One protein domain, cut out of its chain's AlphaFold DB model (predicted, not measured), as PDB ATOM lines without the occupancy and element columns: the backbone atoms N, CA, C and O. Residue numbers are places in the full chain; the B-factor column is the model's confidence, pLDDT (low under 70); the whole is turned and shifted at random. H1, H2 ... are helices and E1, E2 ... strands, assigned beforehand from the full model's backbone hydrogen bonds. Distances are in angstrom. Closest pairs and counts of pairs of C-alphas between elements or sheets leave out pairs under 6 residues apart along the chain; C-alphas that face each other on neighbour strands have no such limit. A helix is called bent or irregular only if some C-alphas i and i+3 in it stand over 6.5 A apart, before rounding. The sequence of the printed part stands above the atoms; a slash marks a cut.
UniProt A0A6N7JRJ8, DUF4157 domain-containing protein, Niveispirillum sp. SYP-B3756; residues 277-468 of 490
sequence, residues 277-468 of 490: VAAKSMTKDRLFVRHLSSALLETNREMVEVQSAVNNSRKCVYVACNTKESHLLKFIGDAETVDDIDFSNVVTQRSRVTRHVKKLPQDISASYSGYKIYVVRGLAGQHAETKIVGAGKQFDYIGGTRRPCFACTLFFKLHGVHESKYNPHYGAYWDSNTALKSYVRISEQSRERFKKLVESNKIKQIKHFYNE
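This is residues 277 to 468 of the 490 residues of the protein "DUF4157 domain-containing protein" of Niveispirillum sp. SYP-B3756 (UniProt A0A6N7JRJ8). A small, twisted sheet of four strands, E3, E2, E1 and E4, is the core, covered by H1 and H2 on one face and by H4 on the other. On the far side of H1 packs the bent helix H3; beyond H4 come H5 and H6, nearly side by side, then H7 at the far end, from which E5 leads back toward the first printed residue. The printed part has 192 residues, with seven named helices and five named strands in the order H1 E1 E2 H2 H3 E3 H4 E4 H5 H6 H7 E5. The sheet runs E3 E2 E1 E4 and is mixed, and the class is mixed, helices and strands. The whole is compact, with a radius of gyration of the C-alphas of 16.6 A, and spans 50 by 39 by 33 A.

Start at H1, residues 284 to 298, and go on to E1, residues 306 to 311, and E2, residues 316 to 321, an antiparallel hairpin with N 309 and O 318 at 2.8 A. H2, residues 325 to 332, follows. The helix of residues 351 to 368, H3, was assigned as one by its hydrogen bonds but is bent, with C-alphas 358 and 361 6.9 A apart; its arms H3a, residues 351 to 358, and H3b, residues 361 to 368, stand at a steep tilt of 54 degrees. E3, residues 372 to 375, is parallel to E2, with N 374 and O 317 at 2.8 A; E2, H2, H3 and E3 form a strand-helix-strand unit, two parallel neighbour strands with helices between, its crossover right-handed. After H4, residues 384 to 390, look for E4, residues 397 to 400, antiparallel to E1, with N 308 and O 399 at 2.8 A. E3, H4 and E4 form a split unit, with E2 and E1 between its strands, again right-handed. H1 and H2 are on the same face of the sheet and H4 on the opposite face, three layers, with heights over the sheet of 7.3 A, 8.2 A and 8.0 A. H1 touches H3a with residues 290 to 295 alone, closest at the C-alphas of His 291 and His 356, 4.7 A apart. H5, residues 406 to 414, is the hub, touching three helices. It touches H4 at a shallow tilt of 19 degrees, the closest C-alphas being those of Thr 386 and Cys 408, 6.4 A apart. It touches H6, residues 432 to 441, at a shallow tilt of 25 degrees, with the C-alphas of Ala 407 and Ala 435 closest, 5.7 A apart. It only just touches H7, residues 444 to 455, with 3 pairs of C-alphas within 8 A, the closest being those of Leu 414 and Ser 446, 6.4 A apart. E5, residues 463 to 467, pairs with no named strand. Every O i to N i+4 pair is within hydrogen-bond range in H1, H2, H3a, H3b, H4, H5 and H7, but 3 of 6 in H6.

Find C-alpha 284 at (-64.308, -4.649, 75.833), where H1 begins; it runs 21.5 A. E1 and E2 each measure 17.1 A. Find C-alpha 397 at (-63.451, 5.196, 76.023), where E4 begins. H6 measures 15.8 A, H7 16.3 A and E5 13.0 A, ending at C-alpha 467 at (-61.328, -2.216, 96.328).

The C-alphas farthest apart, those of Ser 344 and Glu 455, are 50.6 A apart, while those of Val 277 and Glu 468 are 5.3 A apart. The printed part has no cut; the links H2 to H3 and H5 to H6 are long. The mean pLDDT of the printed part is 76.7, and 62 residues are under 70, among them residues 424 to 468.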
ATOM      1  N   VAL A 277     -65.150  -0.204  95.477       48.25
ATOM      2  CA  VAL A 277     -65.517  -0.734  94.161       48.25
ATOM      3  C   VAL A 277     -65.274  -2.239  94.148       48.25
ATOM      4  O   VAL A 277     -64.128  -2.685  94.192       48.25
ATOM      5  N   ALA A 278     -66.347  -3.022  94.063       45.19
ATOM      6  CA  ALA A 278     -66.285  -4.464  93.826       45.19
ATOM      7  C   ALA A 278     -65.775  -4.769  92.413       45.19
ATOM      8  O   ALA A 278     -66.211  -4.085  91.480       45.19
ATOM      9  N   ALA A 279     -64.884  -5.765  92.273       47.91
ATOM     10  CA  ALA A 279     -64.252  -6.174  91.014       47.91
ATOM     11  C   ALA A 279     -65.294  -6.293  89.892       47.91
ATOM     12  O   ALA A 279     -66.073  -7.239  89.832       47.91
ATOM     13  N   LYS A 280     -65.362  -5.277  89.027       49.50
ATOM     14  CA  LYS A 280     -66.216  -5.290  87.839       49.50
ATOM     15  C   LYS A 280     -65.396  -5.738  86.646       49.50
ATOM     16  O   LYS A 280     -64.338  -5.160  86.390       49.50
ATOM     17  N   SER A 281     -65.945  -6.681  85.880       60.03
ATOM     18  CA  SER A 281     -65.412  -7.075  84.577       60.03
ATOM     19  C   SER A 281     -65.107  -5.832  83.739       60.03
ATOM     20  O   SER A 281     -65.960  -4.945  83.590       60.03
ATOM     21  N   MET A 282     -63.897  -5.748  83.192       72.81
ATOM     22  CA  MET A 282     -63.525  -4.647  82.310       72.81
ATOM     23  C   MET A 282     -64.379  -4.683  81.037       72.81
ATOM     24  O   MET A 282     -64.657  -5.744  80.482       72.81
ATOM     25  N   THR A 283     -64.808  -3.514  80.557       85.00
ATOM     26  CA  THR A 283     -65.504  -3.434  79.268       85.00
ATOM     27  C   THR A 283     -64.554  -3.823  78.137       85.00
ATOM     28  O   THR A 283     -63.342  -3.608  78.234       85.00
ATOM     29  N   LYS A 284     -65.102  -4.326  77.026       90.44
ATOM     30  CA  LYS A 284     -64.308  -4.649  75.833       90.44
ATOM     31  C   LYS A 284     -63.483  -3.458  75.331       90.44
ATOM     32  O   LYS A 284     -62.336  -3.638  74.940       90.44
ATOM     33  N   ASP A 285     -64.035  -2.244  75.389       92.75
ATOM     34  CA  ASP A 285     -63.355  -1.011  74.970       92.75
ATOM     35  C   ASP A 285     -62.141  -0.736  75.854       92.75
ATOM     36  O   ASP A 285     -61.070  -0.372  75.372       92.75
ATOM     37  N   ARG A 286     -62.293  -0.958  77.163       88.88
ATOM     38  CA  ARG A 286     -61.224  -0.771  78.135       88.88
ATOM     39  C   ARG A 286     -60.111  -1.807  77.973       88.88
ATOM     40  O   ARG A 286     -58.942  -1.432  78.060       88.88
ATOM     41  N   LEU A 287     -60.458  -3.076  77.749       88.31
ATOM     42  CA  LEU A 287     -59.490  -4.147  77.484       88.31
ATOM     43  C   LEU A 287     -58.699  -3.865  76.205       88.31
ATOM     44  O   LEU A 287     -57.470  -3.847  76.234       88.31
ATOM     45  N   PHE A 288     -59.399  -3.513  75.130       94.00
ATOM     46  CA  PHE A 288     -58.781  -3.229  73.844       94.00
ATOM     47  C   PHE A 288     -57.811  -2.043  73.888       94.00
ATOM     48  O   PHE A 288     -56.648  -2.193  73.510       94.00
ATOM     49  N   VAL A 289     -58.228  -0.870  74.398       93.31
ATOM     50  CA  VAL A 289     -57.319   0.298  74.442       93.31
ATOM     51  C   VAL A 289     -56.092   0.028  75.304       93.31
ATOM     52  O   VAL A 289     -55.019   0.579  75.048       93.31
ATOM     53  N   ARG A 290     -56.226  -0.833  76.315       88.75
ATOM     54  CA  ARG A 290     -55.119  -1.268  77.151       88.75
ATOM     55  C   ARG A 290     -54.177  -2.188  76.387       88.75
ATOM     56  O   ARG A 290     -52.983  -1.904  76.366       88.75
ATOM     57  N   HIS A 291     -54.687  -3.252  75.768       91.31
ATOM     58  CA  HIS A 291     -53.874  -4.196  75.003       91.31
ATOM     59  C   HIS A 291     -53.113  -3.489  73.884       91.31
ATOM     60  O   HIS A 291     -51.891  -3.620  73.805       91.31
ATOM     61  N   LEU A 292     -53.804  -2.640  73.122       94.19
ATOM     62  CA  LEU A 292     -53.205  -1.844  72.058       94.19
ATOM     63  C   LEU A 292     -52.121  -0.898  72.586       94.19
ATOM     64  O   LEU A 292     -50.996  -0.902  72.091       94.19
ATOM     65  N   SER A 293     -52.420  -0.104  73.619       92.88
ATOM     66  CA  SER A 293     -51.443   0.853  74.157       92.88
ATOM     67  C   SER A 293     -50.227   0.158  74.770       92.88
ATOM     68  O   SER A 293     -49.111   0.656  74.633       92.88
ATOM     69  N   SER A 294     -50.423  -0.979  75.444       88.94
ATOM     70  CA  SER A 294     -49.330  -1.790  75.989       88.94
ATOM     71  C   SER A 294     -48.454  -2.364  74.882       88.94
ATOM     72  O   SER A 294     -47.238  -2.239  74.974       88.94
ATOM     73  N   ALA A 295     -49.048  -2.925  73.828       89.81
ATOM     74  CA  ALA A 295     -48.301  -3.448  72.690       89.81
ATOM     75  C   ALA A 295     -47.477  -2.346  72.005       89.81
ATOM     76  O   ALA A 295     -46.285  -2.516  71.760       89.81
ATOM     77  N   LEU A 296     -48.081  -1.175  71.787       91.69
ATOM     78  CA  LEU A 296     -47.408  -0.025  71.187       91.69
ATOM     79  C   LEU A 296     -46.280   0.529  72.061       91.69
ATOM     80  O   LEU A 296     -45.238   0.903  71.528       91.69
ATOM     81  N   LEU A 297     -46.445   0.571  73.387       87.94
ATOM     82  CA  LEU A 297     -45.400   1.039  74.305       87.94
ATOM     83  C   LEU A 297     -44.116   0.203  74.184       87.94
ATOM     84  O   LEU A 297     -43.019   0.752  74.226       87.94
ATOM     85  N   GLU A 298     -44.238  -1.105  73.986       86.62
ATOM     86  CA  GLU A 298     -43.086  -2.014  73.910       86.62
ATOM     87  C   GLU A 298     -42.272  -1.887  72.628       86.62
ATOM     88  O   GLU A 298     -41.113  -2.296  72.585       86.62
ATOM     89  N   THR A 299     -42.835  -1.257  71.598       86.50
ATOM     90  CA  THR A 299     -42.123  -0.992  70.341       86.50
ATOM     91  C   THR A 299     -40.938  -0.043  70.537       86.50
ATOM     92  O   THR A 299     -40.038  -0.001  69.697       86.50
ATOM     93  N   ASN A 300     -40.917   0.737  71.630       83.31
ATOM     94  CA  ASN A 300     -39.796   1.596  71.998       83.31
ATOM     95  C   ASN A 300     -39.749   1.870  73.506       83.31
ATOM     96  O   ASN A 300     -40.582   2.592  74.048       83.31
ATOM     97  N   ARG A 301     -38.686   1.409  74.169       75.50
ATOM     98  CA  ARG A 301     -38.494   1.568  75.624       75.50
ATOM     99  C   ARG A 301     -38.253   2.997  76.101       75.50
ATOM    100  O   ARG A 301     -38.283   3.250  77.302       75.50
ATOM    101  N   GLU A 302     -37.966   3.921  75.193       77.75
ATOM    102  CA  GLU A 302     -37.864   5.343  75.511       77.75
ATOM    103  C   GLU A 302     -39.235   6.045  75.503       77.75
ATOM    104  O   GLU A 302     -39.333   7.206  75.924       77.75
ATOM    105  N   MET A 303     -40.294   5.380  75.021       78.44
ATOM    106  CA  MET A 303     -41.666   5.808  75.288       78.44
ATOM    107  C   MET A 303     -42.006   5.502  76.746       78.44
ATOM    108  O   MET A 303     -41.710   4.430  77.264       78.44
ATOM    109  N   VAL A 304     -42.614   6.469  77.428       75.19
ATOM    110  CA  VAL A 304     -42.916   6.360  78.868       75.19
ATOM    111  C   VAL A 304     -44.416   6.178  79.117       75.19
ATOM    112  O   VAL A 304     -44.826   5.675  80.168       75.19
ATOM    113  N   GLU A 305     -45.231   6.595  78.153       82.81
ATOM    114  CA  GLU A 305     -46.685   6.559  78.200       82.81
ATOM    115  C   GLU A 305     -47.247   6.514  76.777       82.81
ATOM    116  O   GLU A 305     -46.857   7.310  75.915       82.81
ATOM    117  N   VAL A 306     -48.194   5.601  76.566       90.06
ATOM    118  CA  VAL A 306     -49.005   5.482  75.353       90.06
ATOM    119  C   VAL A 306     -50.454   5.332  75.796       90.06
ATOM    120  O   VAL A 306     -50.751   4.558  76.710       90.06
ATOM    121  N   GLN A 307     -51.341   6.091  75.164       92.94
ATOM    122  CA  GLN A 307     -52.774   6.075  75.428       92.94
ATOM    123  C   GLN A 307     -53.523   5.914  74.119       92.94
ATOM    124  O   GLN A 307     -53.119   6.474  73.096       92.94
ATOM    125  N   SER A 308     -54.643   5.204  74.185       96.25
ATOM    126  CA  SER A 308     -55.534   4.983  73.058       96.25
ATOM    127  C   SER A 308     -56.969   5.345  73.428       96.25
ATOM    128  O   SER A 308     -57.392   5.221  74.578       96.25
ATOM    129  N   ALA A 309     -57.735   5.811  72.450       97.06
ATOM    130  CA  ALA A 309     -59.147   6.114  72.598       97.06
ATOM    131  C   ALA A 309     -59.941   5.504  71.451       97.06
ATOM    132  O   ALA A 309     -59.589   5.701  70.289       97.06
ATOM    133  N   VAL A 310     -61.021   4.801  71.771       97.81
ATOM    134  CA  VAL A 310     -61.889   4.152  70.786       97.81
ATOM    135  C   VAL A 310     -63.142   4.986  70.546       97.81
ATOM    136  O   VAL A 310     -63.706   5.561  71.475       97.81
ATOM    137  N   ASN A 311     -63.571   5.074  69.293       97.62
ATOM    138  CA  ASN A 311     -64.855   5.625  68.887       97.62
ATOM    139  C   ASN A 311     -65.587   4.583  68.039       97.62
ATOM    140  O   ASN A 311     -65.305   4.426  66.849       97.62
ATOM    141  N   ASN A 312     -66.546   3.908  68.655       97.31
ATOM    142  CA  ASN A 312     -67.340   2.840  68.067       97.31
ATOM    143  C   ASN A 312     -68.274   3.383  66.981       97.31
ATOM    144  O   ASN A 312     -68.414   2.774  65.924       97.31
ATOM    145  N   SER A 313     -68.853   4.573  67.189       96.25
ATOM    146  CA  SER A 313     -69.770   5.189  66.215       96.25
ATOM    147  C   SER A 313     -69.099   5.503  64.873       96.25
ATOM    148  O   SER A 313     -69.727   5.419  63.823       96.25
ATOM    149  N   ARG A 314     -67.809   5.857  64.906       96.44
ATOM    150  CA  ARG A 314     -67.013   6.199  63.719       96.44
ATOM    151  C   ARG A 314     -66.101   5.070  63.257       96.44
ATOM    152  O   ARG A 314     -65.451   5.238  62.233       96.44
ATOM    153  N   LYS A 315     -66.042   3.965  64.007       97.62
ATOM    154  CA  LYS A 315     -65.051   2.896  63.845       97.62
ATOM    155  C   LYS A 315     -63.628   3.447  63.745       97.62
ATOM    156  O   LYS A 315     -62.922   3.203  62.772       97.62
ATOM    157  N   CYS A 316     -63.226   4.244  64.734       97.56
ATOM    158  CA  CYS A 316     -61.893   4.842  64.776       97.56
ATOM    159  C   CYS A 316     -61.198   4.594  66.113       97.56
ATOM    160  O   CYS A 316     -61.835   4.593  67.166       97.56
ATOM    161  N   VAL A 317     -59.875   4.503  66.070       98.00
ATOM    162  CA  VAL A 317     -58.983   4.459  67.223       98.00
ATOM    163  C   VAL A 317     -57.987   5.606  67.118       98.00
ATOM    164  O   VAL A 317     -57.365   5.830  66.083       98.00
ATOM    165  N   TYR A 318     -57.843   6.360  68.198       97.94
ATOM    166  CA  TYR A 318     -56.877   7.442  68.322       97.94
ATOM    167  C   TYR A 318     -55.776   7.009  69.272       97.94
ATOM    168  O   TYR A 318     -56.081   6.622  70.390       97.94
ATOM    169  N   VAL A 319     -54.517   7.129  68.871       96.81
ATOM    170  CA  VAL A 319     -53.363   6.767  69.701       96.81
ATOM    171  C   VAL A 319     -52.474   7.983  69.894       96.81
ATOM    172  O   VAL A 319     -52.242   8.748  68.962       96.81
ATOM    173  N   ALA A 320     -51.941   8.167  71.092       93.94
ATOM    174  CA  ALA A 320     -50.926   9.167  71.372       93.94
ATOM    175  C   ALA A 320     -49.853   8.605  72.307       93.94
ATOM    176  O   ALA A 320     -50.128   7.740  73.134       93.94
ATOM    177  N   CYS A 321     -48.640   9.146  72.225       90.19
ATOM    178  CA  CYS A 321     -47.573   8.898  73.195       90.19
ATOM    179  C   CYS A 321     -47.034  10.211  73.766       90.19
ATOM    180  O   CYS A 321     -47.168  11.276  73.152       90.19
ATOM    181  N   ASN A 322     -46.427  10.160  74.951       83.25
ATOM    182  CA  ASN A 322     -45.886  11.359  75.596       83.25
ATOM    183  C   ASN A 322     -44.523  11.794  75.019       83.25
ATOM    184  O   ASN A 322     -44.251  12.989  74.866       83.25
ATOM    185  N   THR A 323     -43.676  10.831  74.662       81.81
ATOM    186  CA  THR A 323     -42.340  11.006  74.080       81.81
ATOM    187  C   THR A 323     -42.189  10.130  72.839       81.81
ATOM    188  O   THR A 323     -42.942   9.184  72.646       81.81
ATOM    189  N   LYS A 324     -41.208  10.449  71.983       87.81
ATOM    190  CA  LYS A 324     -40.866   9.650  70.786       87.81
ATOM    191  C   LYS A 324     -42.037   9.463  69.804       87.81
ATOM    192  O   LYS A 324     -42.180   8.420  69.180       87.81
ATOM    193  N   GLU A 325     -42.830  10.515  69.600       88.94
ATOM    194  CA  GLU A 325     -43.956  10.539  68.646       88.94
ATOM    195  C   GLU A 325     -43.554  10.139  67.218       88.94
ATOM    196  O   GLU A 325     -44.302   9.440  66.543       88.94
ATOM    197  N   SER A 326     -42.345  10.503  66.778       88.88
ATOM    198  CA  SER A 326     -41.797  10.079  65.482       88.88
ATOM    199  C   SER A 326     -41.622   8.564  65.369       88.88
ATOM    200  O   SER A 326     -41.777   8.020  64.281       88.88
ATOM    201  N   HIS A 327     -41.308   7.882  66.474       90.50
ATOM    202  CA  HIS A 327     -41.217   6.423  66.501       90.50
ATOM    203  C   HIS A 327     -42.597   5.799  66.364       90.50
ATOM    204  O   HIS A 327     -42.776   4.928  65.527       90.50
ATOM    205  N   LEU A 328     -43.574   6.285  67.135       90.69
ATOM    206  CA  LEU A 328     -44.950   5.791  67.065       90.69
ATOM    207  C   LEU A 328     -45.535   5.958  65.654       90.69
ATOM    208  O   LEU A 328     -46.147   5.033  65.133       90.69
ATOM    209  N   LEU A 329     -45.290   7.109  65.020       91.38
ATOM    210  CA  LEU A 329     -45.670   7.362  63.628       91.38
ATOM    211  C   LEU A 329     -44.988   6.398  62.655       91.38
ATOM    212  O   LEU A 329     -45.644   5.894  61.759       91.38
ATOM    213  N   LYS A 330     -43.688   6.136  62.828       91.38
ATOM    214  CA  LYS A 330     -42.950   5.206  61.965       91.38
ATOM    215  C   LYS A 330     -43.408   3.757  62.151       91.38
ATOM    216  O   LYS A 330     -43.425   3.015  61.182       91.38
ATOM    217  N   PHE A 331     -43.730   3.366  63.383       91.38
ATOM    218  CA  PHE A 331     -44.164   2.010  63.705       91.38
ATOM    219  C   PHE A 331     -45.569   1.722  63.177       91.38
ATOM    220  O   PHE A 331     -45.775   0.697  62.549       91.38
ATOM    221  N   ILE A 332     -46.517   2.638  63.403       92.12
ATOM    222  CA  ILE A 332     -47.862   2.524  62.818       92.12
ATOM    223  C   ILE A 332     -47.785   2.682  61.291       92.12
ATOM    224  O   ILE A 332     -48.538   2.039  60.572       92.12
ATOM    225  N   GLY A 333     -46.835   3.476  60.792       87.81
ATOM    226  CA  GLY A 333     -46.552   3.588  59.366       87.81
ATOM    227  C   GLY A 333     -47.766   4.086  58.586       87.81
ATOM    228  O   GLY A 333     -48.410   5.056  58.995       87.81
ATOM    229  N   ASP A 334     -48.061   3.396  57.486       88.38
ATOM    230  CA  ASP A 334     -49.187   3.675  56.590       88.38
ATOM    231  C   ASP A 334     -50.438   2.841  56.926       88.38
ATOM    232  O   ASP A 334     -51.357   2.767  56.115       88.38
ATOM    233  N   ALA A 335     -50.487   2.214  58.111       93.38
ATOM    234  CA  ALA A 335     -51.650   1.455  58.564       93.38
ATOM    235  C   ALA A 335     -52.915   2.324  58.521       93.38
ATOM    236  O   ALA A 335     -53.011   3.349  59.208       93.38
ATOM    237  N   GLU A 336     -53.904   1.904  57.733       94.62
ATOM    238  CA  GLU A 336     -55.196   2.583  57.670       94.62
ATOM    239  C   GLU A 336     -56.091   2.137  58.822       94.62
ATOM    240  O   GLU A 336     -56.845   2.939  59.387       94.62
ATOM    241  N   THR A 337     -55.981   0.862  59.188       97.50
ATOM    242  CA  THR A 337     -56.774   0.190  60.209       97.50
ATOM    243  C   THR A 337     -55.897  -0.436  61.287       97.50
ATOM    244  O   THR A 337     -54.677  -0.532  61.170       97.50
ATOM    245  N   VAL A 338     -56.522  -0.844  62.390       95.81
ATOM    246  CA  VAL A 338     -55.831  -1.559  63.472       95.81
ATOM    247  C   VAL A 338     -55.348  -2.949  63.051       95.81
ATOM    248  O   VAL A 338     -54.408  -3.455  63.659       95.81
ATOM    249  N   ASP A 339     -55.964  -3.545  62.027       95.25
ATOM    250  CA  ASP A 339     -55.605  -4.852  61.471       95.25
ATOM    251  C   ASP A 339     -54.258  -4.811  60.728       95.25
ATOM    252  O   ASP A 339     -53.542  -5.809  60.694       95.25
ATOM    253  N   ASP A 340     -53.886  -3.647  60.188       94.75
ATOM    254  CA  ASP A 340     -52.675  -3.466  59.377       94.75
ATOM    255  C   ASP A 340     -51.387  -3.384  60.222       94.75
ATOM    256  O   ASP A 340     -50.281  -3.311  59.686       94.75
ATOM    257  N   ILE A 341     -51.508  -3.353  61.552       92.44
ATOM    258  CA  ILE A 341     -50.371  -3.143  62.451       92.44
ATOM    259  C   ILE A 341     -49.738  -4.483  62.812       92.44
ATOM    260  O   ILE A 341     -50.305  -5.285  63.556       92.44
ATOM    261  N   ASP A 342     -48.506  -4.690  62.351       88.81
ATOM    262  CA  ASP A 342     -47.737  -5.887  62.672       88.81
ATOM    263  C   ASP A 342     -47.090  -5.805  64.065       88.81
ATOM    264  O   ASP A 342     -46.108  -5.093  64.295       88.81
ATOM    265  N   PHE A 343     -47.622  -6.593  65.002       87.50
ATOM    266  CA  PHE A 343     -47.058  -6.761  66.343       87.50
ATOM    267  C   PHE A 343     -46.165  -8.007  66.492       87.50
ATOM    268  O   PHE A 343     -45.631  -8.230  67.580       87.50
ATOM    269  N   SER A 344     -45.966  -8.813  65.442       81.12
ATOM    270  CA  SER A 344     -45.207 -10.077  65.518       81.12
ATOM    271  C   SER A 344     -43.747  -9.880  65.938       81.12
ATOM    272  O   SER A 344     -43.175 -10.708  66.644       81.12
ATOM    273  N   ASN A 345     -43.169  -8.734  65.577       74.75
ATOM    274  CA  ASN A 345     -41.786  -8.368  65.875       74.75
ATOM    275  C   ASN A 345     -41.608  -7.657  67.231       74.75
ATOM    276  O   ASN A 345     -40.503  -7.224  67.574       74.75
ATOM    277  N   VAL A 346     -42.676  -7.505  68.024       78.62
ATOM    278  CA  VAL A 346     -42.593  -6.861  69.340       78.62
ATOM    279  C   VAL A 346     -41.994  -7.830  70.357       78.62
ATOM    280  O   VAL A 346     -42.664  -8.703  70.907       78.62
ATOM    281  N   VAL A 347     -40.700  -7.653  70.636       67.25
ATOM    282  CA  VAL A 347     -39.959  -8.451  71.622       67.25
ATOM    283  C   VAL A 347     -40.376  -8.064  73.042       67.25
ATOM    284  O   VAL A 347     -39.912  -7.068  73.603       67.25
ATOM    285  N   THR A 348     -41.224  -8.882  73.658       64.94
ATOM    286  CA  THR A 348     -41.685  -8.672  75.034       64.94
ATOM    287  C   THR A 348     -40.706  -9.271  76.043       64.94
ATOM    288  O   THR A 348     -40.453 -10.470  76.010       64.94
ATOM    289  N   GLN A 349     -40.191  -8.472  76.984       56.97
ATOM    290  CA  GLN A 349     -39.334  -8.964  78.083       56.97
ATOM    291  C   GLN A 349     -40.092  -9.246  79.391       56.97
ATOM    292  O   GLN A 349     -39.477  -9.552  80.408       56.97
ATOM    293  N   ARG A 350     -41.419  -9.074  79.406       61.09
ATOM    294  CA  ARG A 350     -42.252  -9.184  80.613       61.09
ATOM    295  C   ARG A 350     -43.500 -10.007  80.324       61.09
ATOM    296  O   ARG A 350     -44.283  -9.614  79.463       61.09
ATOM    297  N   SER A 351     -43.739 -11.049  81.117       58.97
ATOM    298  CA  SER A 351     -44.892 -11.960  80.988       58.97
ATOM    299  C   SER A 351     -46.242 -11.231  80.885       58.97
ATOM    300  O   SER A 351     -47.051 -11.511  79.998       58.97
ATOM    301  N   ARG A 352     -46.467 -10.211  81.725       61.28
ATOM    302  CA  ARG A 352     -47.698  -9.393  81.724       61.28
ATOM    303  C   ARG A 352     -47.944  -8.662  80.403       61.28
ATOM    304  O   ARG A 352     -49.079  -8.526  79.960       61.28
ATOM    305  N   VAL A 353     -46.881  -8.168  79.788       68.62
ATOM    306  CA  VAL A 353     -46.944  -7.443  78.520       68.62
ATOM    307  C   VAL A 353     -47.161  -8.418  77.368       68.62
ATOM    308  O   VAL A 353     -48.006  -8.169  76.512       68.62
ATOM    309  N   THR A 354     -46.463  -9.558  77.386       76.06
ATOM    310  CA  THR A 354     -46.667 -10.659  76.437       76.06
ATOM    311  C   THR A 354     -48.131 -11.076  76.379       76.06
ATOM    312  O   THR A 354     -48.675 -11.251  75.293       76.06
ATOM    313  N   ARG A 355     -48.803 -11.164  77.533       78.88
ATOM    314  CA  ARG A 355     -50.237 -11.473  77.612       78.88
ATOM    315  C   ARG A 355     -51.099 -10.450  76.863       78.88
ATOM    316  O   ARG A 355     -52.017 -10.842  76.153       78.88
ATOM    317  N   HIS A 356     -50.802  -9.158  76.994       83.06
ATOM    318  CA  HIS A 356     -51.539  -8.095  76.306       83.06
ATOM    319  C   HIS A 356     -51.334  -8.135  74.786       83.06
ATOM    320  O   HIS A 356     -52.306  -8.032  74.046       83.06
ATOM    321  N   VAL A 357     -50.100  -8.364  74.321       83.75
ATOM    322  CA  VAL A 357     -49.807  -8.538  72.886       83.75
ATOM    323  C   VAL A 357     -50.514  -9.779  72.333       83.75
ATOM    324  O   VAL A 357     -51.118  -9.712  71.270       83.75
ATOM    325  N   LYS A 358     -50.512 -10.893  73.078       85.69
ATOM    326  CA  LYS A 358     -51.163 -12.148  72.669       85.69
ATOM    327  C   LYS A 358     -52.689 -12.065  72.582       85.69
ATOM    328  O   LYS A 358     -53.240 -12.814  71.789       85.69
ATOM    329  N   LYS A 359     -53.339 -11.223  73.401       88.56
ATOM    330  CA  LYS A 359     -54.805 -11.026  73.433       88.56
ATOM    331  C   LYS A 359     -55.311 -10.016  72.389       88.56
ATOM    332  O   LYS A 359     -56.493 -10.009  72.056       88.56
ATOM    333  N   LEU A 360     -54.433  -9.142  71.891       91.00
ATOM    334  CA  LEU A 360     -54.808  -8.058  70.978       91.00
ATOM    335  C   LEU A 360     -55.414  -8.553  69.644       91.00
ATOM    336  O   LEU A 360     -56.426  -7.983  69.235       91.00
ATOM    337  N   PRO A 361     -54.898  -9.611  68.980       92.00
ATOM    338  CA  PRO A 361     -55.514 -10.137  67.759       92.00
ATOM    339  C   PRO A 361     -56.952 -10.631  67.964       92.00
ATOM    340  O   PRO A 361     -57.810 -10.433  67.098       92.00
ATOM    341  N   GLN A 362     -57.252 -11.239  69.118       90.38
ATOM    342  CA  GLN A 362     -58.613 -11.672  69.443       90.38
ATOM    343  C   GLN A 362     -59.525 -10.467  69.674       90.38
ATOM    344  O   GLN A 362     -60.634 -10.453  69.152       90.38
ATOM    345  N   ASP A 363     -59.062  -9.428  70.375       91.38
ATOM    346  CA  ASP A 363     -59.858  -8.207  70.548       91.38
ATOM    347  C   ASP A 363     -60.183  -7.551  69.199       91.38
ATOM    348  O   ASP A 363     -61.335  -7.184  68.948       91.38
ATOM    349  N   ILE A 364     -59.174  -7.422  68.324       93.75
ATOM    350  CA  ILE A 364     -59.328  -6.847  66.983       93.75
ATOM    351  C   ILE A 364     -60.368  -7.646  66.200       93.75
ATOM    352  O   ILE A 364     -61.399  -7.091  65.823       93.75
ATOM    353  N   SER A 365     -60.164  -8.953  66.036       92.75
ATOM    354  CA  SER A 365     -61.084  -9.793  65.257       92.75
ATOM    355  C   SER A 365     -62.501  -9.849  65.843       92.75
ATOM    356  O   SER A 365     -63.470  -9.883  65.088       92.75
ATOM    357  N   ALA A 366     -62.655  -9.786  67.170       92.25
ATOM    358  CA  ALA A 366     -63.959  -9.865  67.824       92.25
ATOM    359  C   ALA A 366     -64.792  -8.573  67.746       92.25
ATOM    360  O   ALA A 366     -66.021  -8.631  67.836       92.25
ATOM    361  N   SER A 367     -64.178  -7.386  67.690       94.75
ATOM    362  CA  SER A 367     -64.941  -6.126  67.803       94.75
ATOM    363  C   SER A 367     -64.356  -4.900  67.108       94.75
ATOM    364  O   SER A 367     -65.107  -3.939  66.914       94.75
ATOM    365  N   TYR A 368     -63.074  -4.904  66.733       97.44
ATOM    366  CA  TYR A 368     -62.393  -3.707  66.215       97.44
ATOM    367  C   TYR A 368     -61.806  -3.868  64.816       97.44
ATOM    368  O   TYR A 368     -61.170  -2.940  64.326       97.44
ATOM    369  N   SER A 369     -62.050  -4.992  64.146       96.69
ATOM    370  CA  SER A 369     -61.604  -5.187  62.772       96.69
ATOM    371  C   SER A 369     -62.197  -4.118  61.848       96.69
ATOM    372  O   SER A 369     -63.376  -3.744  61.948       96.69
ATOM    373  N   GLY A 370     -61.344  -3.559  60.996       96.31
ATOM    374  CA  GLY A 370     -61.631  -2.438  60.114       96.31
ATOM    375  C   GLY A 370     -61.729  -1.080  60.817       96.31
ATOM    376  O   GLY A 370     -62.129  -0.102  60.179       96.31
ATOM    377  N   TYR A 371     -61.411  -0.973  62.114       98.38
ATOM    378  CA  TYR A 371     -61.367   0.334  62.774       98.38
ATOM    379  C   TYR A 371     -60.163   1.121  62.278       98.38
ATOM    380  O   TYR A 371     -59.028   0.661  62.376       98.38
ATOM    381  N   LYS A 372     -60.404   2.350  61.821       98.12
ATOM    382  CA  LYS A 372     -59.349   3.243  61.341       98.12
ATOM    383  C   LYS A 372     -58.456   3.697  62.480       98.12
ATOM    384  O   LYS A 372     -58.978   4.139  63.504       98.12
ATOM    385  N   ILE A 373     -57.140   3.678  62.302       97.44
ATOM    386  CA  ILE A 373     -56.207   4.134  63.335       97.44
ATOM    387  C   ILE A 373     -55.620   5.510  63.010       97.44
ATOM    388  O   ILE A 373     -55.293   5.833  61.874       97.44
ATOM    389  N   TYR A 374     -55.494   6.359  64.032       96.06
ATOM    390  CA  TYR A 374     -54.949   7.706  63.896       96.06
ATOM    391  C   TYR A 374     -53.978   8.031  65.022       96.06
ATOM    392  O   TYR A 374     -54.352   8.043  66.197       96.06
ATOM    393  N   VAL A 375     -52.757   8.427  64.669       95.00
ATOM    394  CA  VAL A 375     -51.801   8.971  65.638       95.00
ATOM    395  C   VAL A 375     -52.089  10.451  65.887       95.00
ATOM    396  O   VAL A 375     -51.988  11.291  64.990       95.00
ATOM    397  N   VAL A 376     -52.442  10.795  67.123       93.75
ATOM    398  CA  VAL A 376     -52.708  12.169  67.547       93.75
ATOM    399  C   VAL A 376     -51.417  12.830  68.012       93.75
ATOM    400  O   VAL A 376     -50.835  12.472  69.036       93.75
ATOM    401  N   ARG A 377     -51.004  13.851  67.261       88.19
ATOM    402  CA  ARG A 377     -49.809  14.640  67.555       88.19
ATOM    403  C   ARG A 377     -50.052  15.671  68.650       88.19
ATOM    404  O   ARG A 377     -51.155  16.201  68.795       88.19
ATOM    405  N   GLY A 378     -49.007  16.000  69.398       80.31
ATOM    406  CA  GLY A 378     -49.072  17.032  70.431       80.31
ATOM    407  C   GLY A 378     -47.704  17.555  70.844       80.31
ATOM    408  O   GLY A 378     -46.696  17.295  70.195       80.31
ATOM    409  N   LEU A 379     -47.655  18.317  71.937       71.44
ATOM    410  CA  LEU A 379     -46.381  18.838  72.437       71.44
ATOM    411  C   LEU A 379     -45.524  17.710  73.026       71.44
ATOM    412  O   LEU A 379     -46.041  16.755  73.611       71.44
ATOM    413  N   ALA A 380     -44.202  17.833  72.909       67.00
ATOM    414  CA  ALA A 380     -43.279  16.901  73.549       67.00
ATOM    415  C   ALA A 380     -43.471  16.919  75.077       67.00
ATOM    416  O   ALA A 380     -43.535  17.986  75.690       67.00
ATOM    417  N   GLY A 381     -43.590  15.735  75.683       66.62
ATOM    418  CA  GLY A 381     -43.844  15.561  77.115       66.62
ATOM    419  C   GLY A 381     -45.304  15.761  77.534       66.62
ATOM    420  O   GLY A 381     -45.660  15.418  78.659       66.62
ATOM    421  N   GLN A 382     -46.171  16.282  76.657       74.69
ATOM    422  CA  GLN A 382     -47.603  16.346  76.935       74.69
ATOM    423  C   GLN A 382     -48.143  14.931  77.163       74.69
ATOM    424  O   GLN A 382     -47.876  14.037  76.361       74.69
ATOM    425  N   HIS A 383     -48.920  14.754  78.236       83.19
ATOM    426  CA  HIS A 383     -49.553  13.472  78.559       83.19
ATOM    427  C   HIS A 383     -50.437  13.035  77.396       83.19
ATOM    428  O   HIS A 383     -51.185  13.851  76.837       83.19
ATOM    429  N   ALA A 384     -50.321  11.772  77.009       88.19
ATOM    430  CA  ALA A 384     -50.841  11.263  75.751       88.19
ATOM    431  C   ALA A 384     -52.363  11.420  75.672       88.19
ATOM    432  O   ALA A 384     -52.891  11.900  74.667       88.19
ATOM    433  N   GLU A 385     -53.073  11.155  76.767       87.19
ATOM    434  CA  GLU A 385     -54.525  11.316  76.802       87.19
ATOM    435  C   GLU A 385     -54.990  12.769  76.583       87.19
ATOM    436  O   GLU A 385     -56.007  13.025  75.935       87.19
ATOM    437  N   THR A 386     -54.214  13.754  77.049       86.00
ATOM    438  CA  THR A 386     -54.539  15.172  76.848       86.00
ATOM    439  C   THR A 386     -54.303  15.611  75.406       86.00
ATOM    440  O   THR A 386     -54.919  16.582  74.972       86.00
ATOM    441  N   LYS A 387     -53.457  14.906  74.639       88.25
ATOM    442  CA  LYS A 387     -53.309  15.142  73.194       88.25
ATOM    443  C   LYS A 387     -54.601  14.771  72.471       88.25
ATOM    444  O   LYS A 387     -55.134  15.585  71.721       88.25
ATOM    445  N   ILE A 388     -55.143  13.587  72.765       91.75
ATOM    446  CA  ILE A 388     -56.382  13.076  72.159       91.75
ATOM    447  C   ILE A 388     -57.569  13.989  72.496       91.75
ATOM    448  O   ILE A 388     -58.265  14.464  71.596       91.75
ATOM    449  N   VAL A 389     -57.758  14.303  73.782       89.94
ATOM    450  CA  VAL A 389     -58.849  15.187  74.229       89.94
ATOM    451  C   VAL A 389     -58.655  16.620  73.729       89.94
ATOM    452  O   VAL A 389     -59.607  17.262  73.284       89.94
ATOM    453  N   GLY A 390     -57.419  17.127  73.755       83.06
ATOM    454  CA  GLY A 390     -57.083  18.472  73.289       83.06
ATOM    455  C   GLY A 390     -57.293  18.660  71.787       83.06
ATOM    456  O   GLY A 390     -57.657  19.753  71.359       83.06
ATOM    457  N   ALA A 391     -57.146  17.595  70.996       83.88
ATOM    458  CA  ALA A 391     -57.471  17.574  69.571       83.88
ATOM    459  C   ALA A 391     -58.987  17.511  69.283       83.88
ATOM    460  O   ALA A 391     -59.383  17.433  68.120       83.88
ATOM    461  N   GLY A 392     -59.839  17.519  70.317       84.00
ATOM    462  CA  GLY A 392     -61.296  17.516  70.177       84.00
ATOM    463  C   GLY A 392     -61.861  16.210  69.621       84.00
ATOM    464  O   GLY A 392     -62.953  16.206  69.053       84.00
ATOM    465  N   LYS A 393     -61.120  15.100  69.734       88.31
ATOM    466  CA  LYS A 393     -61.595  13.795  69.272       88.31
ATOM    467  C   LYS A 393     -62.708  13.302  70.188       88.31
ATOM    468  O   LYS A 393     -62.587  13.353  71.409       88.31
ATOM    469  N   GLN A 394     -63.792  12.831  69.586       91.75
ATOM    470  CA  GLN A 394     -64.842  12.128  70.313       91.75
ATOM    471  C   GLN A 394     -64.448  10.662  70.449       91.75
ATOM    472  O   GLN A 394     -63.930  10.079  69.500       91.75
ATOM    473  N   PHE A 395     -64.728  10.078  71.605       95.62
ATOM    474  CA  PHE A 395     -64.449   8.683  71.920       95.62
ATOM    475  C   PHE A 395     -65.486   8.166  72.918       95.62
ATOM    476  O   PHE A 395     -66.099   8.950  73.658       95.62
ATOM    477  N   ASP A 396     -65.679   6.857  72.921       95.38
ATOM    478  CA  ASP A 396     -66.486   6.114  73.884       95.38
ATOM    479  C   ASP A 396     -65.662   5.804  75.131       95.38
ATOM    480  O   ASP A 396     -66.134   6.013  76.249       95.38
ATOM    481  N   TYR A 397     -64.391   5.442  74.938       94.94
ATOM    482  CA  TYR A 397     -63.451   5.196  76.023       94.94
ATOM    483  C   TYR A 397     -62.025   5.648  75.670       94.94
ATOM    484  O   TYR A 397     -61.601   5.516  74.524       94.94
ATOM    485  N   ILE A 398     -61.286   6.172  76.653       93.38
ATOM    486  CA  ILE A 398     -59.857   6.513  76.578       93.38
ATOM    487  C   ILE A 398     -59.092   5.898  77.757       93.38
ATOM    488  O   ILE A 398     -59.522   5.983  78.910       93.38
ATOM    489  N   GLY A 399     -57.943   5.289  77.472       90.19
ATOM    490  CA  GLY A 399     -57.071   4.658  78.463       90.19
ATOM    491  C   GLY A 399     -55.873   3.967  77.814       90.19
ATOM    492  O   GLY A 399     -55.628   4.138  76.621       90.19
ATOM    493  N   GLY A 400     -55.110   3.194  78.586       85.62
ATOM    494  CA  GLY A 400     -53.851   2.645  78.086       85.62
ATOM    495  C   GLY A 400     -52.869   2.292  79.191       85.62
ATOM    496  O   GLY A 400     -53.239   1.661  80.178       85.62
ATOM    497  N   THR A 401     -51.598   2.660  79.006       76.75
ATOM    498  CA  THR A 401     -50.503   2.186  79.874       76.75
ATOM    499  C   THR A 401     -50.367   2.946  81.181       76.75
ATOM    500  O   THR A 401     -49.660   2.497  82.085       76.75
ATOM    501  N   ARG A 402     -51.041   4.092  81.299       73.75
ATOM    502  CA  ARG A 402     -51.117   4.865  82.537       73.75
ATOM    503  C   ARG A 402     -52.537   5.327  82.811       73.75
ATOM    504  O   ARG A 402     -53.384   5.413  81.927       73.75
ATOM    505  N   ARG A 403     -52.776   5.661  84.071       72.19
ATOM    506  CA  ARG A 403     -54.025   6.269  84.515       72.19
ATOM    507  C   ARG A 403     -53.975   7.781  84.351       72.19
ATOM    508  O   ARG A 403     -52.901   8.359  84.544       72.19
ATOM    509  N   PRO A 404     -55.130   8.426  84.118       72.25
ATOM    510  CA  PRO A 404     -55.211   9.871  84.159       72.25
ATOM    511  C   PRO A 404     -54.738  10.415  85.503       72.25
ATOM    512  O   PRO A 404     -55.336  10.149  86.548       72.25
ATOM    513  N   CYS A 405     -53.666  11.208  85.485       69.31
ATOM    514  CA  CYS A 405     -53.246  11.931  86.680       69.31
ATOM    515  C   CYS A 405     -54.287  13.005  87.042       69.31
ATOM    516  O   CYS A 405     -55.130  13.370  86.221       69.31
ATOM    517  N   PHE A 406     -54.188  13.604  88.234       68.06
ATOM    518  CA  PHE A 406     -55.098  14.684  88.644       68.06
ATOM    519  C   PHE A 406     -55.217  15.804  87.592       68.06
ATOM    520  O   PHE A 406     -56.311  16.290  87.303       68.06
ATOM    521  N   ALA A 407     -54.095  16.194  86.982       69.69
ATOM    522  CA  ALA A 407     -54.089  17.201  85.931       69.69
ATOM    523  C   ALA A 407     -54.740  16.704  84.627       69.69
ATOM    524  O   ALA A 407     -55.297  17.516  83.903       69.69
ATOM    525  N   CYS A 408     -54.754  15.413  84.322       77.00
ATOM    526  CA  CYS A 408     -55.481  14.885  83.167       77.00
ATOM    527  C   CYS A 408     -56.979  14.769  83.454       77.00
ATOM    528  O   CYS A 408     -57.790  15.209  82.644       77.00
ATOM    529  N   THR A 409     -57.368  14.311  84.646       75.50
ATOM    530  CA  THR A 409     -58.777  14.295  85.070       75.50
ATOM    531  C   THR A 409     -59.383  15.695  85.069       75.50
ATOM    532  O   THR A 409     -60.501  15.916  84.605       75.50
ATOM    533  N   LEU A 410     -58.640  16.681  85.567       72.56
ATOM    534  CA  LEU A 410     -59.090  18.064  85.545       72.56
ATOM    535  C   LEU A 410     -59.220  18.579  84.100       72.56
ATOM    536  O   LEU A 410     -60.169  19.300  83.796       72.56
ATOM    537  N   PHE A 411     -58.349  18.136  83.189       76.94
ATOM    538  CA  PHE A 411     -58.366  18.525  81.779       76.94
ATOM    539  C   PHE A 411     -59.605  17.943  81.102       76.94
ATOM    540  O   PHE A 411     -60.349  18.656  80.430       76.94
ATOM    541  N   PHE A 412     -59.893  16.673  81.379       82.50
ATOM    542  CA  PHE A 412     -61.102  15.975  80.960       82.50
ATOM    543  C   PHE A 412     -62.360  16.714  81.423       82.50
ATOM    544  O   PHE A 412     -63.219  17.020  80.598       82.50
ATOM    545  N   LYS A 413     -62.434  17.106  82.703       76.81
ATOM    546  CA  LYS A 413     -63.570  17.876  83.241       76.81
ATOM    547  C   LYS A 413     -63.756  19.224  82.537       76.81
ATOM    548  O   LYS A 413     -64.891  19.597  82.245       76.81
ATOM    549  N   LEU A 414     -62.679  19.946  82.214       72.75
ATOM    550  CA  LEU A 414     -62.775  21.205  81.454       72.75
ATOM    551  C   LEU A 414     -63.265  21.012  80.019       72.75
ATOM    552  O   LEU A 414     -63.992  21.861  79.497       72.75
ATOM    553  N   HIS A 415     -62.856  19.906  79.401       80.56
ATOM    554  CA  HIS A 415     -63.253  19.511  78.054       80.56
ATOM    555  C   HIS A 415     -64.598  18.767  78.018       80.56
ATOM    556  O   HIS A 415     -65.027  18.343  76.950       80.56
ATOM    557  N   GLY A 416     -65.292  18.641  79.155       83.31
ATOM    558  CA  GLY A 416     -66.607  18.002  79.231       83.31
ATOM    559  C   GLY A 416     -66.579  16.485  79.025       83.31
ATOM    560  O   GLY A 416     -67.600  15.899  78.676       83.31
ATOM    561  N   VAL A 417     -65.431  15.837  79.226       86.25
ATOM    562  CA  VAL A 417     -65.307  14.378  79.154       86.25
ATOM    563  C   VAL A 417     -65.910  13.766  80.420       86.25
ATOM    564  O   VAL A 417     -65.475  14.056  81.537       86.25
ATOM    565  N   HIS A 418     -66.925  12.925  80.237       86.62
ATOM    566  CA  HIS A 418     -67.633  12.260  81.329       86.62
ATOM    567  C   HIS A 418     -66.769  11.176  81.998       86.62
ATOM    568  O   HIS A 418     -66.001  10.497  81.318       86.62
ATOM    569  N   GLU A 419     -66.910  10.987  83.317       77.94
ATOM    570  CA  GLU A 419     -66.100  10.042  84.116       77.94
ATOM    571  C   GLU A 419     -66.250   8.579  83.675       77.94
ATOM    572  O   GLU A 419     -65.333   7.793  83.859       77.94
ATOM    573  N   SER A 420     -67.360   8.222  83.024       82.19
ATOM    574  CA  SER A 420     -67.566   6.877  82.464       82.19
ATOM    575  C   SER A 420     -66.705   6.570  81.232       82.19
ATOM    576  O   SER A 420     -66.653   5.420  80.810       82.19
ATOM    577  N   LYS A 421     -66.077   7.583  80.619       88.94
ATOM    578  CA  LYS A 421     -65.302   7.440  79.374       88.94
ATOM    579  C   LYS A 421     -63.819   7.162  79.604       88.94
ATOM    580  O   LYS A 421     -63.048   7.140  78.654       88.94
ATOM    581  N   TYR A 422     -63.392   7.026  80.848       85.94
ATOM    582  CA  TYR A 422     -62.019   6.710  81.220       85.94
ATOM    583  C   TYR A 422     -62.036   5.961  82.547       85.94
ATOM    584  O   TYR A 422     -63.077   5.888  83.188       85.94
ATOM    585  N   ASN A 423     -60.904   5.405  82.970       75.00
ATOM    586  CA  ASN A 423     -60.768   4.860  84.319       75.00
ATOM    587  C   ASN A 423     -60.405   5.998  85.292       75.00
ATOM    588  O   ASN A 423     -59.265   6.479  85.252       75.00
ATOM    589  N   PRO A 424     -61.328   6.472  86.151       61.28
ATOM    590  CA  PRO A 424     -61.019   7.510  87.115       61.28
ATOM    591  C   PRO A 424     -60.339   6.867  88.325       61.28
ATOM    592  O   PRO A 424     -60.987   6.599  89.326       61.28
ATOM    593  N   HIS A 425     -59.035   6.616  88.274       55.84
ATOM    594  CA  HIS A 425     -58.310   6.179  89.464       55.84
ATOM    595  C   HIS A 425     -57.191   7.152  89.803       55.84
ATOM    596  O   HIS A 425     -56.199   7.282  89.089       55.84
ATOM    597  N   TYR A 426     -57.339   7.823  90.942       54.44
ATOM    598  CA  TYR A 426     -56.422   8.859  91.404       54.44
ATOM    599  C   TYR A 426     -55.233   8.229  92.138       54.44
ATOM    600  O   TYR A 426     -55.091   8.320  93.356       54.44
ATOM    601  N   GLY A 427     -54.394   7.531  91.371       39.41
ATOM    602  CA  GLY A 427     -53.103   7.014  91.808       39.41
ATOM    603  C   GLY A 427     -51.980   7.987  91.449       39.41
ATOM    604  O   GLY A 427     -51.662   8.147  90.280       39.41
ATOM    605  N   ALA A 428     -51.398   8.606  92.478       38.97
ATOM    606  CA  ALA A 428     -50.139   9.357  92.520       38.97
ATOM    607  C   ALA A 428     -49.915  10.534  91.530       38.97
ATOM    608  O   ALA A 428     -49.982  10.436  90.308       38.97
ATOM    609  N   TYR A 429     -49.545  11.683  92.107       37.88
ATOM    610  CA  TYR A 429     -49.070  12.892  91.426       37.88
ATOM    611  C   TYR A 429     -47.727  12.630  90.711       37.88
ATOM    612  O   TYR A 429     -46.666  12.982  91.219       37.88
ATOM    613  N   TRP A 430     -47.744  12.026  89.525       36.88
ATOM    614  CA  TRP A 430     -46.545  11.905  88.692       36.88
ATOM    615  C   TRP A 430     -46.567  12.956  87.576       36.88
ATOM    616  O   TRP A 430     -47.513  13.051  86.800       36.88
ATOM    617  N   ASP A 431     -45.537  13.807  87.567       44.06
ATOM    618  CA  ASP A 431     -45.262  14.880  86.595       44.06
ATOM    619  C   ASP A 431     -46.464  15.741  86.147       44.06
ATOM    620  O   ASP A 431     -46.708  15.999  84.965       44.06
ATOM    621  N   SER A 432     -47.215  16.273  87.114       48.41
ATOM    622  CA  SER A 432     -48.315  17.199  86.817       48.41
ATOM    623  C   SER A 432     -47.848  18.523  86.207       48.41
ATOM    624  O   SER A 432     -48.678  19.276  85.718       48.41
ATOM    625  N   ASN A 433     -46.546  18.833  86.209       46.31
ATOM    626  CA  ASN A 433     -46.017  20.031  85.558       46.31
ATOM    627  C   ASN A 433     -46.316  20.024  84.059       46.31
ATOM    628  O   ASN A 433     -46.851  21.003  83.537       46.31
ATOM    629  N   THR A 434     -46.004  18.924  83.376       51.22
ATOM    630  CA  THR A 434     -46.148  18.832  81.921       51.22
ATOM    631  C   THR A 434     -47.610  18.688  81.501       51.22
ATOM    632  O   THR A 434     -48.049  19.347  80.556       51.22
ATOM    633  N   ALA A 435     -48.414  17.966  82.287       53.00
ATOM    634  CA  ALA A 435     -49.868  17.962  82.143       53.00
ATOM    635  C   ALA A 435     -50.466  19.360  82.331       53.00
ATOM    636  O   ALA A 435     -51.278  19.798  81.523       53.00
ATOM    637  N   LEU A 436     -50.027  20.113  83.343       54.12
ATOM    638  CA  LEU A 436     -50.490  21.479  83.568       54.12
ATOM    639  C   LEU A 436     -50.068  22.425  82.426       54.12
ATOM    640  O   LEU A 436     -50.818  23.344  82.104       54.12
ATOM    641  N   LYS A 437     -48.921  22.215  81.759       52.91
ATOM    642  CA  LYS A 437     -48.532  23.009  80.573       52.91
ATOM    643  C   LYS A 437     -49.530  22.868  79.416       52.91
ATOM    644  O   LYS A 437     -49.723  23.834  78.678       52.91
ATOM    645  N   SER A 438     -50.224  21.731  79.291       55.41
ATOM    646  CA  SER A 438     -51.294  21.564  78.290       55.41
ATOM    647  C   SER A 438     -52.437  22.578  78.480       55.41
ATOM    648  O   SER A 438     -53.051  23.019  77.508       55.41
ATOM    649  N   TYR A 439     -52.641  23.066  79.711       56.97
ATOM    650  CA  TYR A 439     -53.674  24.051  80.028       56.97
ATOM    651  C   TYR A 439     -53.373  25.452  79.500       56.97
ATOM    652  O   TYR A 439     -54.257  26.302  79.427       56.97
ATOM    653  N   VAL A 440     -52.129  25.738  79.123       49.28
ATOM    654  CA  VAL A 440     -51.715  27.085  78.705       49.28
ATOM    655  C   VAL A 440     -52.417  27.504  77.406       49.28
ATOM    656  O   VAL A 440     -52.680  28.692  77.192       49.28
ATOM    657  N   ARG A 441     -52.781  26.528  76.567       50.22
ATOM    658  CA  ARG A 441     -53.476  26.728  75.286       50.22
ATOM    659  C   ARG A 441     -55.003  26.708  75.394       50.22
ATOM    660  O   ARG A 441     -55.688  26.842  74.388       50.22
ATOM    661  N   ILE A 442     -55.536  26.579  76.604       51.22
ATOM    662  CA  ILE A 442     -56.974  26.554  76.845       51.22
ATOM    663  C   ILE A 442     -57.577  27.946  76.586       51.22
ATOM    664  O   ILE A 442     -57.033  28.964  77.035       51.22
ATOM    665  N   SER A 443     -58.694  27.969  75.847       53.94
ATOM    666  CA  SER A 443     -59.449  29.177  75.482       53.94
ATOM    667  C   SER A 443     -59.873  29.984  76.714       53.94
ATOM    668  O   SER A 443     -59.956  29.461  77.825       53.94
ATOM    669  N   GLU A 444     -60.174  31.270  76.535       49.88
ATOM    670  CA  GLU A 444     -60.620  32.145  77.631       49.88
ATOM    671  C   GLU A 444     -61.879  31.607  78.334       49.88
ATOM    672  O   GLU A 444     -61.949  31.585  79.562       49.88
ATOM    673  N   GLN A 445     -62.807  31.031  77.565       50.66
ATOM    674  CA  GLN A 445     -63.992  30.347  78.084       50.66
ATOM    675  C   GLN A 445     -63.632  29.159  78.987       50.66
ATOM    676  O   GLN A 445     -64.207  28.984  80.063       50.66
ATOM    677  N   SER A 446     -62.658  28.346  78.586       51.00
ATOM    678  CA  SER A 446     -62.241  27.180  79.358       51.00
ATOM    679  C   SER A 446     -61.342  27.553  80.553       51.00
ATOM    680  O   SER A 446     -61.330  26.835  81.554       51.00
ATOM    681  N   ARG A 447     -60.683  28.722  80.531       52.72
ATOM    682  CA  ARG A 447     -60.039  29.324  81.718       52.72
ATOM    683  C   ARG A 447     -61.059  29.778  82.755       52.72
ATOM    684  O   ARG A 447     -60.849  29.550  83.943       52.72
ATOM    685  N   GLU A 448     -62.166  30.377  82.324       52.62
ATOM    686  CA  GLU A 448     -63.252  30.760  83.231       52.62
ATOM    687  C   GLU A 448     -63.938  29.519  83.823       52.62
ATOM    688  O   GLU A 448     -64.217  29.474  85.019       52.62
ATOM    689  N   ARG A 449     -64.111  28.450  83.030       55.75
ATOM    690  CA  ARG A 449     -64.554  27.139  83.542       55.75
ATOM    691  C   ARG A 449     -63.585  26.566  84.573       55.75
ATOM    692  O   ARG A 449     -64.036  26.077  85.602       55.75
ATOM    693  N   PHE A 450     -62.277  26.657  84.335       52.72
ATOM    694  CA  PHE A 450     -61.261  26.221  85.295       52.72
ATOM    695  C   PHE A 450     -61.320  27.011  86.592       52.72
ATOM    696  O   PHE A 450     -61.338  26.422  87.667       52.72
ATOM    697  N   LYS A 451     -61.414  28.334  86.495       50.97
ATOM    698  CA  LYS A 451     -61.565  29.213  87.648       50.97
ATOM    699  C   LYS A 451     -62.816  28.852  88.456       50.97
ATOM    700  O   LYS A 451     -62.690  28.598  89.647       50.97
ATOM    701  N   LYS A 452     -63.972  28.685  87.804       56.09
ATOM    702  CA  LYS A 452     -65.214  28.225  88.448       56.09
ATOM    703  C   LYS A 452     -65.088  26.834  89.065       56.09
ATOM    704  O   LYS A 452     -65.613  26.604  90.145       56.09
ATOM    705  N   LEU A 453     -64.398  25.902  88.406       52.72
ATOM    706  CA  LEU A 453     -64.203  24.541  88.907       52.72
ATOM    707  C   LEU A 453     -63.308  24.522  90.153       52.72
ATOM    708  O   LEU A 453     -63.616  23.807  91.101       52.72
ATOM    709  N   VAL A 454     -62.257  25.345  90.170       49.25
ATOM    710  CA  VAL A 454     -61.352  25.532  91.314       49.25
ATOM    711  C   VAL A 454     -62.016  26.277  92.470       49.25
ATOM    712  O   VAL A 454     -61.780  25.937  93.626       49.25
ATOM    713  N   GLU A 455     -62.835  27.285  92.168       47.94
ATOM    714  CA  GLU A 455     -63.607  28.049  93.157       47.94
ATOM    715  C   GLU A 455     -64.778  27.235  93.720       47.94
ATOM    716  O   GLU A 455     -65.158  27.401  94.877       47.94
ATOM    717  N   SER A 456     -65.337  26.318  92.929       53.34
ATOM    718  CA  SER A 456     -66.348  25.384  93.401       53.34
ATOM    719  C   SER A 456     -65.726  24.330  94.319       53.34
ATOM    720  O   SER A 456     -64.659  23.784  94.043       53.34
ATOM    721  N   ASN A 457     -66.451  23.928  95.363       52.72
ATOM    722  CA  ASN A 457     -66.042  22.834  96.255       52.72
ATOM    723  C   ASN A 457     -65.971  21.458  95.537       52.72
ATOM    724  O   ASN A 457     -65.704  20.441  96.173       52.72
ATOM    725  N   LYS A 458     -66.188  21.408  94.211       50.97
ATOM    726  CA  LYS A 458     -66.155  20.204  93.370       50.97
ATOM    727  C   LYS A 458     -64.780  19.543  93.323       50.97
ATOM    728  O   LYS A 458     -64.721  18.336  93.132       50.97
ATOM    729  N   ILE A 459     -63.689  20.288  93.544       50.25
ATOM    730  CA  ILE A 459     -62.352  19.684  93.704       50.25
ATOM    731  C   ILE A 459     -62.283  18.824  94.975       50.25
ATOM    732  O   ILE A 459     -61.650  17.776  94.957       50.25
ATOM    733  N   LYS A 460     -62.970  19.208  96.061       47.78
ATOM    734  CA  LYS A 460     -63.016  18.399  97.295       47.78
ATOM    735  C   LYS A 460     -63.907  17.161  97.168       47.78
ATOM    736  O   LYS A 460     -63.719  16.207  97.906       47.78
ATOM    737  N   GLN A 461     -64.845  17.164  96.221       53.66
ATOM    738  CA  GLN A 461     -65.725  16.027  95.918       53.66
ATOM    739  C   GLN A 461     -65.069  14.987  94.997       53.66
ATOM    740  O   GLN A 461     -65.737  14.064  94.534       53.66
ATOM    741  N   ILE A 462     -63.780  15.142  94.682       50.47
ATOM    742  CA  ILE A 462     -63.051  14.173  93.868       50.47
ATOM    743  C   ILE A 462     -62.876  12.895  94.695       50.47
ATOM    744  O   ILE A 462     -62.239  12.885  95.748       50.47
ATOM    745  N   LYS A 463     -63.540  11.837  94.227       52.06
ATOM    746  CA  LYS A 463     -63.597  10.517  94.858       52.06
ATOM    747  C   LYS A 463     -62.298   9.774  94.603       52.06
ATOM    748  O   LYS A 463     -61.852   9.741  93.467       52.06
ATOM    749  N   HIS A 464     -61.732   9.138  95.616       50.47
ATOM    750  CA  HIS A 464     -60.695   8.130  95.421       50.47
ATOM    751  C   HIS A 464     -61.339   6.752  95.522       50.47
ATOM    752  O   HIS A 464     -62.152   6.518  96.410       50.47
ATOM    753  N   PHE A 465     -61.001   5.855  94.603       48.47
ATOM    754  CA  PHE A 465     -61.577   4.516  94.562       48.47
ATOM    755  C   PHE A 465     -60.626   3.526  95.225       48.47
ATOM    756  O   PHE A 465     -59.410   3.630  95.055       48.47
ATOM    757  N   TYR A 466     -61.188   2.608  96.003       46.94
ATOM    758  CA  TYR A 466     -60.471   1.508  96.633       46.94
ATOM    759  C   TYR A 466     -61.277   0.216  96.472       46.94
ATOM    760  O   TYR A 466     -62.492   0.271  96.287       46.94
ATOM    761  N   ASN A 467     -60.627  -0.944  96.507       44.06
ATOM    762  CA  ASN A 467     -61.328  -2.216  96.328       44.06
ATOM    763  C   ASN A 467     -62.139  -2.573  97.575       44.06
ATOM    764  O   ASN A 467     -61.668  -2.428  98.701       44.06
ATOM    765  N   GLU A 468     -63.364  -3.044  97.368       41.75
ATOM    766  CA  GLU A 468     -64.181  -3.594  98.450       41.75
ATOM    767  C   GLU A 468     -63.617  -4.964  98.866       41.75
ATOM    768  O   GLU A 468     -63.276  -5.765  98.001       41.75
TER     769      GLU A 468